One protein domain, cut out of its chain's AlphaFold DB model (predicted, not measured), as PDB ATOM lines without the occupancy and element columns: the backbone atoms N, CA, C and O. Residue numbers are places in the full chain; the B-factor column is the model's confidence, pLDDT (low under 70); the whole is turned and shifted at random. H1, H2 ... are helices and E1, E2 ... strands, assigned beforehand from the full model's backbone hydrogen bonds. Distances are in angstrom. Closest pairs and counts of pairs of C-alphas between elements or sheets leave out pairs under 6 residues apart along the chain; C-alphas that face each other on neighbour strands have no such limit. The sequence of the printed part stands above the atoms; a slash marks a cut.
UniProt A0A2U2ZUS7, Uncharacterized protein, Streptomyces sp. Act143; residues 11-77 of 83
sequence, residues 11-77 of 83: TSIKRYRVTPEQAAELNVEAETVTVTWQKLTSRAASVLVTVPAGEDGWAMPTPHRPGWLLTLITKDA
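Overview. This is residues 11 to 77 of the 83 residues of an uncharacterized protein of Streptomyces sp. Act143 (UniProt A0A2U2ZUS7). A strongly twisted, antiparallel sheet of four strands, in the order E1, E2, E3, E4, makes the body; two short helices, H1 and H2, graze it. The 67 printed residues run E1 H1 E2 E3 E4 H2, mixed in class. The whole is compact, radius of gyration of the C-alphas 12.2 A, spans 37 by 28 by 17 A.

Arrangement. Begin at E1, residues 11 to 17, antiparallel to E2, residues 32 to 40: N 14 and O 35 are 2.9 A apart. Between them H1, residues 20 to 26, only grazes the sheet. E3, residues 46 to 53, forms hairpins with E2 (N 36 and O 48, 2.8 A) and E4, residues 58 to 61 (N 53 and O 58, 2.7 A); E2 E3 E4 is a meander, successive antiparallel neighbours. H2, residues 67 to 75, only grazes the sheet; its closest C-alphas with E2 are Ile 73 and Val 35, 7.2 A. In H1 and H2 every O i to N i+4 pair is within hydrogen-bond range.

Along the chain. Find C-alpha 11 at (-9.504, -21.025, -31.835), where E1 begins its 20.1 A. E2 measures 26.2 A, E3 22.1 A, H1 and E4 9.8 A each; H2, 12.1 A, ends at (-2.522, -32.605, -22.746).

Size, cuts and confidence. The C-alphas farthest apart, Pro 20 and Ser 42, are 38.5 A apart. The printed part has no cut, its links are tight, and no printed residue is under 70 in pLDDT.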
ATOM      1  N   THR A  11      -9.532 -19.612 -31.433       96.31
ATOM      2  CA  THR A  11      -9.504 -21.025 -31.835       96.31
ATOM      3  C   THR A  11      -8.089 -21.574 -31.866       96.31
ATOM      4  O   THR A  11      -7.172 -20.918 -32.355       96.31
ATOM      5  N   SER A  12      -7.925 -22.821 -31.435       96.81
ATOM      6  CA  SER A  12      -6.734 -23.627 -31.703       96.81
ATOM      7  C   SER A  12      -7.177 -24.918 -32.374       96.81
ATOM      8  O   SER A  12      -8.112 -25.560 -31.901       96.81
ATOM      9  N   ILE A  13      -6.541 -25.282 -33.485       97.06
ATOM     10  CA  ILE A  13      -6.892 -26.472 -34.264       97.06
ATOM     11  C   ILE A  13      -5.646 -27.330 -34.389       97.06
ATOM     12  O   ILE A  13      -4.588 -26.845 -34.793       97.06
ATOM     13  N   LYS A  14      -5.772 -28.612 -34.056       97.19
ATOM     14  CA  LYS A  14      -4.707 -29.596 -34.238       97.19
ATOM     15  C   LYS A  14      -5.270 -30.853 -34.877       97.19
ATOM     16  O   LYS A  14      -6.381 -31.278 -34.569       97.19
ATOM     17  N   ARG A  15      -4.480 -31.447 -35.769       95.62
ATOM     18  CA  ARG A  15      -4.799 -32.703 -36.444       95.62
ATOM     19  C   ARG A  15      -3.823 -33.771 -35.987       95.62
ATOM     20  O   ARG A  15      -2.615 -33.544 -35.969       95.62
ATOM     21  N   TYR A  16      -4.357 -34.927 -35.648       95.56
ATOM     22  CA  TYR A  16      -3.616 -36.046 -35.096       95.56
ATOM     23  C   TYR A  16      -3.821 -37.261 -35.972       95.56
ATOM     24  O   TYR A  16      -4.922 -37.475 -36.473       95.56
ATOM     25  N   ARG A  17      -2.768 -38.059 -36.136       95.44
ATOM     26  CA  ARG A  17      -2.928 -39.424 -36.631       95.44
ATOM     27  C   ARG A  17      -3.486 -40.288 -35.511       95.44
ATOM     28  O   ARG A  17      -3.100 -40.104 -34.357       95.44
ATOM     29  N   VAL A  18      -4.360 -41.212 -35.870       93.75
ATOM     30  CA  VAL A  18      -4.884 -42.233 -34.963       93.75
ATOM     31  C   VAL A  18      -4.433 -43.607 -35.439       93.75
ATOM     32  O   VAL A  18      -4.202 -43.812 -36.632       93.75
ATOM     33  N   THR A  19      -4.250 -44.536 -34.506       95.06
ATOM     34  CA  THR A  19      -3.966 -45.933 -34.853       95.06
ATOM     35  C   THR A  19      -5.245 -46.638 -35.325       95.06
ATOM     36  O   THR A  19      -6.345 -46.155 -35.035       95.06
ATOM     37  N   PRO A  20      -5.144 -47.789 -36.016       93.75
ATOM     38  CA  PRO A  20      -6.319 -48.572 -36.397       93.75
ATOM     39  C   PRO A  20      -7.218 -48.941 -35.207       93.75
ATOM     40  O   PRO A  20      -8.438 -48.908 -35.327       93.75
ATOM     41  N   GLU A  21      -6.639 -49.226 -34.039       94.00
ATOM     42  CA  GLU A  21      -7.387 -49.545 -32.817       94.00
ATOM     43  C   GLU A  21      -8.174 -48.332 -32.307       94.00
ATOM     44  O   GLU A  21      -9.339 -48.451 -31.937       94.00
ATOM     45  N   GLN A  22      -7.555 -47.149 -32.332       94.38
ATOM     46  CA  GLN A  22      -8.209 -45.895 -31.955       94.38
ATOM     47  C   GLN A  22      -9.320 -45.514 -32.938       94.38
ATOM     48  O   GLN A  22     -10.375 -45.043 -32.521       94.38
ATOM     49  N   ALA A  23      -9.101 -45.723 -34.238       91.38
ATOM     50  CA  ALA A  23     -10.108 -45.495 -35.270       91.38
ATOM     51  C   ALA A  23     -11.309 -46.444 -35.100       91.38
ATOM     52  O   ALA A  23     -12.458 -45.999 -35.136       91.38
ATOM     53  N   ALA A  24     -11.053 -47.722 -34.805       90.88
ATOM     54  CA  ALA A  24     -12.092 -48.702 -34.496       90.88
ATOM     55  C   ALA A  24     -12.891 -48.326 -33.237       90.88
ATOM     56  O   ALA A  24     -14.117 -48.409 -33.246       90.88
ATOM     57  N   GLU A  25     -12.233 -47.843 -32.178       92.19
ATOM     58  CA  GLU A  25     -12.905 -47.372 -30.957       92.19
ATOM     59  C   GLU A  25     -13.793 -46.142 -31.213       92.19
ATOM     60  O   GLU A  25     -14.848 -45.982 -30.599       92.19
ATOM     61  N   LEU A  26     -13.405 -45.283 -32.158       89.00
ATOM     62  CA  LEU A  26     -14.230 -44.162 -32.609       89.00
ATOM     63  C   LEU A  26     -15.314 -44.567 -33.618       89.00
ATOM     64  O   LEU A  26     -16.172 -43.735 -33.919       89.00
ATOM     65  N   ASN A  27     -15.304 -45.814 -34.097       87.69
ATOM     66  CA  ASN A  27     -16.164 -46.333 -35.160       87.69
ATOM     67  C   ASN A  27     -16.073 -45.499 -36.453       87.69
ATOM     68  O   ASN A  27     -17.086 -45.086 -37.020       87.69
ATOM     69  N   VAL A  28     -14.844 -45.191 -36.880       84.56
ATOM     70  CA  VAL A  28     -14.553 -44.356 -38.055       84.56
ATOM     71  C   VAL A  28     -13.471 -45.002 -38.915       84.56
ATOM     72  O   VAL A  28     -12.488 -45.528 -38.402       84.56
ATOM     73  N   GLU A  29     -13.602 -44.893 -40.233       82.50
ATOM     74  CA  GLU A  29     -12.577 -45.317 -41.201       82.50
ATOM     75  C   GLU A  29     -11.597 -44.171 -41.499       82.50
ATOM     76  O   GLU A  29     -11.297 -43.850 -42.646       82.50
ATOM     77  N   ALA A  30     -11.144 -43.479 -40.453       82.06
ATOM     78  CA  ALA A  30     -10.300 -42.300 -40.588       82.06
ATOM     79  C   ALA A  30      -8.930 -42.522 -39.947       82.06
ATOM     80  O   ALA A  30      -8.827 -42.897 -38.784       82.06
ATOM     81  N   GLU A  31      -7.871 -42.176 -40.677       89.88
ATOM     82  CA  GLU A  31      -6.491 -42.203 -40.169       89.88
ATOM     83  C   GLU A  31      -6.138 -40.971 -39.328       89.88
ATOM     84  O   GLU A  31      -5.057 -40.879 -38.740       89.88
ATOM     85  N   THR A  32      -7.032 -39.980 -39.291       93.69
ATOM     86  CA  THR A  32      -6.797 -38.740 -38.560       93.69
ATOM     87  C   THR A  32      -8.034 -38.229 -37.857       93.69
ATOM     88  O   THR A  32      -9.139 -38.321 -38.387       93.69
ATOM     89  N   VAL A  33      -7.807 -37.557 -36.735       94.38
ATOM     90  CA  VAL A  33      -8.809 -36.788 -36.005       94.38
ATOM     91  C   VAL A  33      -8.363 -35.332 -35.892       94.38
ATOM     92  O   VAL A  33      -7.176 -35.042 -35.724       94.38
ATOM     93  N   THR A  34      -9.307 -34.405 -35.982       96.38
ATOM     94  CA  THR A  34      -9.084 -32.974 -35.774       96.38
ATOM     95  C   THR A  34      -9.739 -32.555 -34.470       96.38
ATOM     96  O   THR A  34     -10.934 -32.775 -34.273       96.38
ATOM     97  N   VAL A  35      -8.962 -31.932 -33.589       96.81
ATOM     98  CA  VAL A  35      -9.431 -31.341 -32.336       96.81
ATOM     99  C   VAL A  35      -9.376 -29.824 -32.466       96.81
ATOM    100  O   VAL A  35      -8.327 -29.252 -32.769       96.81
ATOM    101  N   THR A  36     -10.512 -29.185 -32.223       97.06
ATOM    102  CA  THR A  36     -10.692 -27.738 -32.270       97.06
ATOM    103  C   THR A  36     -11.108 -27.251 -30.891       97.06
ATOM    104  O   THR A  36     -12.233 -27.492 -30.455       97.06
ATOM    105  N   TRP A  37     -10.212 -26.548 -30.209       97.06
ATOM    106  CA  TRP A  37     -10.546 -25.782 -29.014       97.06
ATOM    107  C   TRP A  37     -11.054 -24.418 -29.450       97.06
ATOM    108  O   TRP A  37     -10.438 -23.777 -30.302       97.06
ATOM    109  N   GLN A  38     -12.142 -23.955 -28.848       95.88
ATOM    110  CA  GLN A  38     -12.735 -22.662 -29.173       95.88
ATOM    111  C   GLN A  38     -13.216 -21.939 -27.916       95.88
ATOM    112  O   GLN A  38     -13.764 -22.560 -26.999       95.88
ATOM    113  N   LYS A  39     -13.033 -20.621 -27.878       94.50
ATOM    114  CA  LYS A  39     -13.501 -19.751 -26.800       94.50
ATOM    115  C   LYS A  39     -14.049 -18.462 -27.390       94.50
ATOM    116  O   LYS A  39     -13.322 -17.713 -28.033       94.50
ATOM    117  N   LEU A  40     -15.332 -18.217 -27.155       92.69
ATOM    118  CA  LEU A  40     -15.918 -16.892 -27.327       92.69
ATOM    119  C   LEU A  40     -15.752 -16.126 -26.019       92.69
ATOM    120  O   LEU A  40     -15.889 -16.714 -24.948       92.69
ATOM    121  N   THR A  41     -15.512 -14.820 -26.086       88.25
ATOM    122  CA  THR A  41     -15.406 -13.963 -24.889       88.25
ATOM    123  C   THR A  41     -16.620 -14.061 -23.961       88.25
ATOM    124  O   THR A  41     -16.476 -13.903 -22.753       88.25
ATOM    125  N   SER A  42     -17.802 -14.356 -24.505       88.25
ATOM    126  CA  SER A  42     -19.073 -14.462 -23.779       88.25
ATOM    127  C   SER A  42     -19.457 -15.881 -23.345       88.25
ATOM    128  O   SER A  42     -20.493 -16.059 -22.702       88.25
ATOM    129  N   ARG A  43     -18.680 -16.914 -23.705       86.81
ATOM    130  CA  ARG A  43     -19.037 -18.322 -23.454       86.81
ATOM    131  C   ARG A  43     -17.889 -19.104 -22.836       86.81
ATOM    132  O   ARG A  43     -16.715 -18.792 -23.012       86.81
ATOM    133  N   ALA A  44     -18.249 -20.181 -22.141       89.31
ATOM    134  CA  ALA A  44     -17.274 -21.161 -21.695       89.31
ATOM    135  C   ALA A  44     -16.497 -21.728 -22.893       89.31
ATOM    136  O   ALA A  44     -17.043 -21.898 -23.990       89.31
ATOM    137  N   ALA A  45     -15.220 -22.025 -22.668       93.56
ATOM    138  CA  ALA A  45     -14.409 -22.681 -23.672       93.56
ATOM    139  C   ALA A  45     -14.999 -24.064 -23.995       93.56
ATOM    140  O   ALA A  45     -15.517 -24.762 -23.124       93.56
ATOM    141  N   SER A  46     -14.940 -24.464 -25.259       93.38
ATOM    142  CA  SER A  46     -15.460 -25.750 -25.719       93.38
ATOM    143  C   SER A  46     -14.459 -26.443 -26.631       93.38
ATOM    144  O   SER A  46     -13.484 -25.840 -27.084       93.38
ATOM    145  N   VAL A  47     -14.677 -27.737 -26.849       95.31
ATOM    146  CA  VAL A  47     -13.861 -28.550 -27.743       95.31
ATOM    147  C   VAL A  47     -14.759 -29.310 -28.707       95.31
ATOM    148  O   VAL A  47     -15.720 -29.969 -28.304       95.31
ATOM    149  N   LEU A  48     -14.436 -29.216 -29.989       95.25
ATOM    150  CA  LEU A  48     -15.035 -30.000 -31.053       95.25
ATOM    151  C   LEU A  48     -13.999 -31.001 -31.548       95.25
ATOM    152  O   LEU A  48     -12.843 -30.656 -31.770       95.25
ATOM    153  N   VAL A  49     -14.425 -32.242 -31.738       95.44
ATOM    154  CA  VAL A  49     -13.597 -33.277 -32.352       95.44
ATOM    155  C   VAL A  49     -14.311 -33.754 -33.596       95.44
ATOM    156  O   VAL A  49     -15.504 -34.058 -33.534       95.44
ATOM    157  N   THR A  50     -13.586 -33.802 -34.705       95.44
ATOM    158  CA  THR A  50     -14.108 -34.240 -35.996       95.44
ATOM    159  C   THR A  50     -13.169 -35.224 -36.665       95.44
ATOM    160  O   THR A  50     -11.958 -35.194 -36.447       95.44
ATOM    161  N   VAL A  51     -13.733 -36.067 -37.516       93.00
ATOM    162  CA  VAL A  51     -12.987 -36.941 -38.420       93.00
ATOM    163  C   VAL A  51     -13.370 -36.631 -39.865       93.00
ATOM    164  O   VAL A  51     -14.506 -36.215 -40.108       93.00
ATOM    165  N   PRO A  52     -12.459 -36.819 -40.830       90.31
ATOM    166  CA  PRO A  52     -12.823 -36.827 -42.240       90.31
ATOM    167  C   PRO A  52     -13.880 -37.901 -42.522       90.31
ATOM    168  O   PRO A  52     -13.796 -39.009 -41.991       90.31
ATOM    169  N   ALA A  53     -14.848 -37.579 -43.368       84.62
ATOM    170  CA  ALA A  53     -15.886 -38.477 -43.838       84.62
ATOM    171  C   ALA A  53     -16.131 -38.250 -45.334       84.62
ATOM    172  O   ALA A  53     -16.373 -37.123 -45.773       84.62
ATOM    173  N   GLY A  54     -16.105 -39.343 -46.095       76.12
ATOM    174  CA  GLY A  54     -16.321 -39.330 -47.538       76.12
ATOM    175  C   GLY A  54     -15.159 -38.737 -48.341       76.12
ATOM    176  O   GLY A  54     -14.222 -38.147 -47.804       76.12
ATOM    177  N   GLU A  55     -15.243 -38.906 -49.658       75.06
ATOM    178  CA  GLU A  55     -14.217 -38.468 -50.615       75.06
ATOM    179  C   GLU A  55     -14.129 -36.936 -50.729       75.06
ATOM    180  O   GLU A  55     -13.061 -36.393 -51.001       75.06
ATOM    181  N   ASP A  56     -15.224 -36.234 -50.419       77.75
ATOM    182  CA  ASP A  56     -15.313 -34.768 -50.470       77.75
ATOM    183  C   ASP A  56     -14.654 -34.067 -49.264       77.75
ATOM    184  O   ASP A  56     -14.610 -32.837 -49.199       77.75
ATOM    185  N   GLY A  57     -14.153 -34.826 -48.279       73.19
ATOM    186  CA  GLY A  57     -13.439 -34.276 -47.126       73.19
ATOM    187  C   GLY A  57     -14.327 -33.575 -46.092       73.19
ATOM    188  O   GLY A  57     -13.847 -32.687 -45.382       73.19
ATOM    189  N   TRP A  58     -15.600 -33.968 -45.971       83.94
ATOM    190  CA  TRP A  58     -16.480 -33.471 -44.909       83.94
ATOM    191  C   TRP A  58     -15.926 -33.835 -43.531       83.94
ATOM    192  O   TRP A  58     -15.331 -34.890 -43.343       83.94
ATOM    193  N   ALA A  59     -16.132 -32.968 -42.543       88.62
ATOM    194  CA  ALA A  59     -15.727 -33.224 -41.167       88.62
ATOM    195  C   ALA A  59     -16.955 -33.625 -40.342       88.62
ATOM    196  O   ALA A  59     -17.836 -32.802 -40.093       88.62
ATOM    197  N   MET A  60     -17.014 -34.883 -39.905       90.38
ATOM    198  CA  MET A  60     -18.112 -35.384 -39.080       90.38
ATOM    199  C   MET A  60     -17.756 -35.277 -37.600       90.38
ATOM    200  O   MET A  60     -16.656 -35.683 -37.212       90.38
ATOM    201  N   PRO A  61     -18.652 -34.740 -36.751       92.06
ATOM    202  CA  PRO A  61     -18.402 -34.663 -35.324       92.06
ATOM    203  C   PRO A  61     -18.313 -36.068 -34.737       92.06
ATOM    204  O   PRO A  61     -19.160 -36.922 -34.989       92.06
ATOM    205  N   THR A  62     -17.305 -36.293 -33.906       90.31
ATOM    206  CA  THR A  62     -17.148 -37.531 -33.146       90.31
ATOM    207  C   THR A  62     -17.766 -37.302 -31.766       90.31
ATOM    208  O   THR A  62     -17.184 -36.538 -30.995       90.31
ATOM    209  N   PRO A  63     -18.936 -37.869 -31.420       84.00
ATOM    210  CA  PRO A  63     -19.555 -37.663 -30.106       84.00
ATOM    211  C   PRO A  63     -18.934 -38.550 -29.018       84.00
ATOM    212  O   PRO A  63     -18.903 -38.165 -27.851       84.00
ATOM    213  N   HIS A  64     -18.406 -39.718 -29.394       88.06
ATOM    214  CA  HIS A  64     -17.725 -40.619 -28.470       88.06
ATOM    215  C   HIS A  64     -16.375 -40.032 -28.012       88.06
ATOM    216  O   HIS A  64     -15.657 -39.379 -28.778       88.06
ATOM    217  N   ARG A  65     -16.047 -40.212 -26.728       89.00
ATOM    218  CA  ARG A  65     -14.878 -39.614 -26.062       89.00
ATOM    219  C   ARG A  65     -14.132 -40.681 -25.254       89.00
ATOM    220  O   ARG A  65     -14.259 -40.701 -24.030       89.00
ATOM    221  N   PRO A  66     -13.379 -41.573 -25.918       93.38
ATOM    222  CA  PRO A  66     -12.586 -42.578 -25.225       93.38
ATOM    223  C   PRO A  66     -11.467 -41.932 -24.397       93.38
ATOM    224  O   PRO A  66     -11.077 -40.781 -24.621       93.38
ATOM    225  N   GLY A  67     -10.931 -42.674 -23.424       95.56
ATOM    226  CA  GLY A  67      -9.984 -42.139 -22.437       95.56
ATOM    227  C   GLY A  67      -8.704 -41.551 -23.048       95.56
ATOM    228  O   GLY A  67      -8.209 -40.518 -22.587       95.56
ATOM    229  N   TRP A  68      -8.197 -42.148 -24.131       94.75
ATOM    230  CA  TRP A  68      -7.028 -41.625 -24.846       94.75
ATOM    231  C   TRP A  68      -7.325 -40.281 -25.522       94.75
ATOM    232  O   TRP A  68      -6.470 -39.398 -25.526       94.75
ATOM    233  N   LEU A  69      -8.543 -40.094 -26.046       94.81
ATOM    234  CA  LEU A  69      -8.944 -38.859 -26.713       94.81
ATOM    235  C   LEU A  69      -9.102 -37.736 -25.691       94.81
ATOM    236  O   LEU A  69      -8.657 -36.621 -25.938       94.81
ATOM    237  N   LEU A  70      -9.667 -38.033 -24.518       94.94
ATOM    238  CA  LEU A  70      -9.716 -37.082 -23.406       94.94
ATOM    239  C   LEU A  70      -8.310 -36.682 -22.947       94.94
ATOM    240  O   LEU A  70      -8.047 -35.497 -22.767       94.94
ATOM    241  N   THR A  71      -7.399 -37.649 -22.826       95.25
ATOM    242  CA  THR A  71      -5.988 -37.391 -22.491       95.25
ATOM    243  C   THR A  71      -5.317 -36.495 -23.530       95.25
ATOM    244  O   THR A  71      -4.597 -35.566 -23.179       95.25
ATOM    245  N   LEU A  72      -5.560 -36.749 -24.815       94.44
ATOM    246  CA  LEU A  72      -5.024 -35.945 -25.909       94.44
ATOM    247  C   LEU A  72      -5.583 -34.515 -25.882       94.44
ATOM    248  O   LEU A  72      -4.818 -33.559 -25.985       94.44
ATOM    249  N   ILE A  73      -6.897 -34.367 -25.679       95.12
ATOM    250  CA  ILE A  73      -7.570 -33.067 -25.585       95.12
ATOM    251  C   ILE A  73      -6.999 -32.227 -24.437       95.12
ATOM    252  O   ILE A  73      -6.783 -31.032 -24.608       95.12
ATOM    253  N   THR A  74      -6.771 -32.823 -23.266       94.56
ATOM    254  CA  THR A  74      -6.286 -32.086 -22.091       94.56
ATOM    255  C   THR A  74      -4.794 -31.793 -22.165       94.56
ATOM    256  O   THR A  74      -4.388 -30.679 -21.840       94.56
ATOM    257  N   LYS A  75      -3.981 -32.750 -22.627       95.19
ATOM    258  CA  LYS A  75      -2.522 -32.605 -22.746       95.19
ATOM    259  C   LYS A  75      -2.128 -31.472 -23.688       95.19
ATOM    260  O   LYS A  75      -1.215 -30.711 -23.381       95.19
ATOM    261  N   ASP A  76      -2.806 -31.378 -24.825       95.94
ATOM    262  CA  ASP A  76      -2.449 -30.443 -25.890       95.94
ATOM    263  C   ASP A  76      -3.321 -29.183 -25.906       95.94
ATOM    264  O   ASP A  76      -3.194 -28.365 -26.828       95.94
ATOM    265  N   ALA A  77      -4.185 -29.017 -24.903       95.50
ATOM    266  CA  ALA A  77      -5.032 -27.849 -24.773       95.50
ATOM    267  C   ALA A  77      -4.201 -26.556 -24.749       95.50
ATOM    268  O   ALA A  77      -3.164 -26.483 -24.082       95.50
TER     269      ALA A  77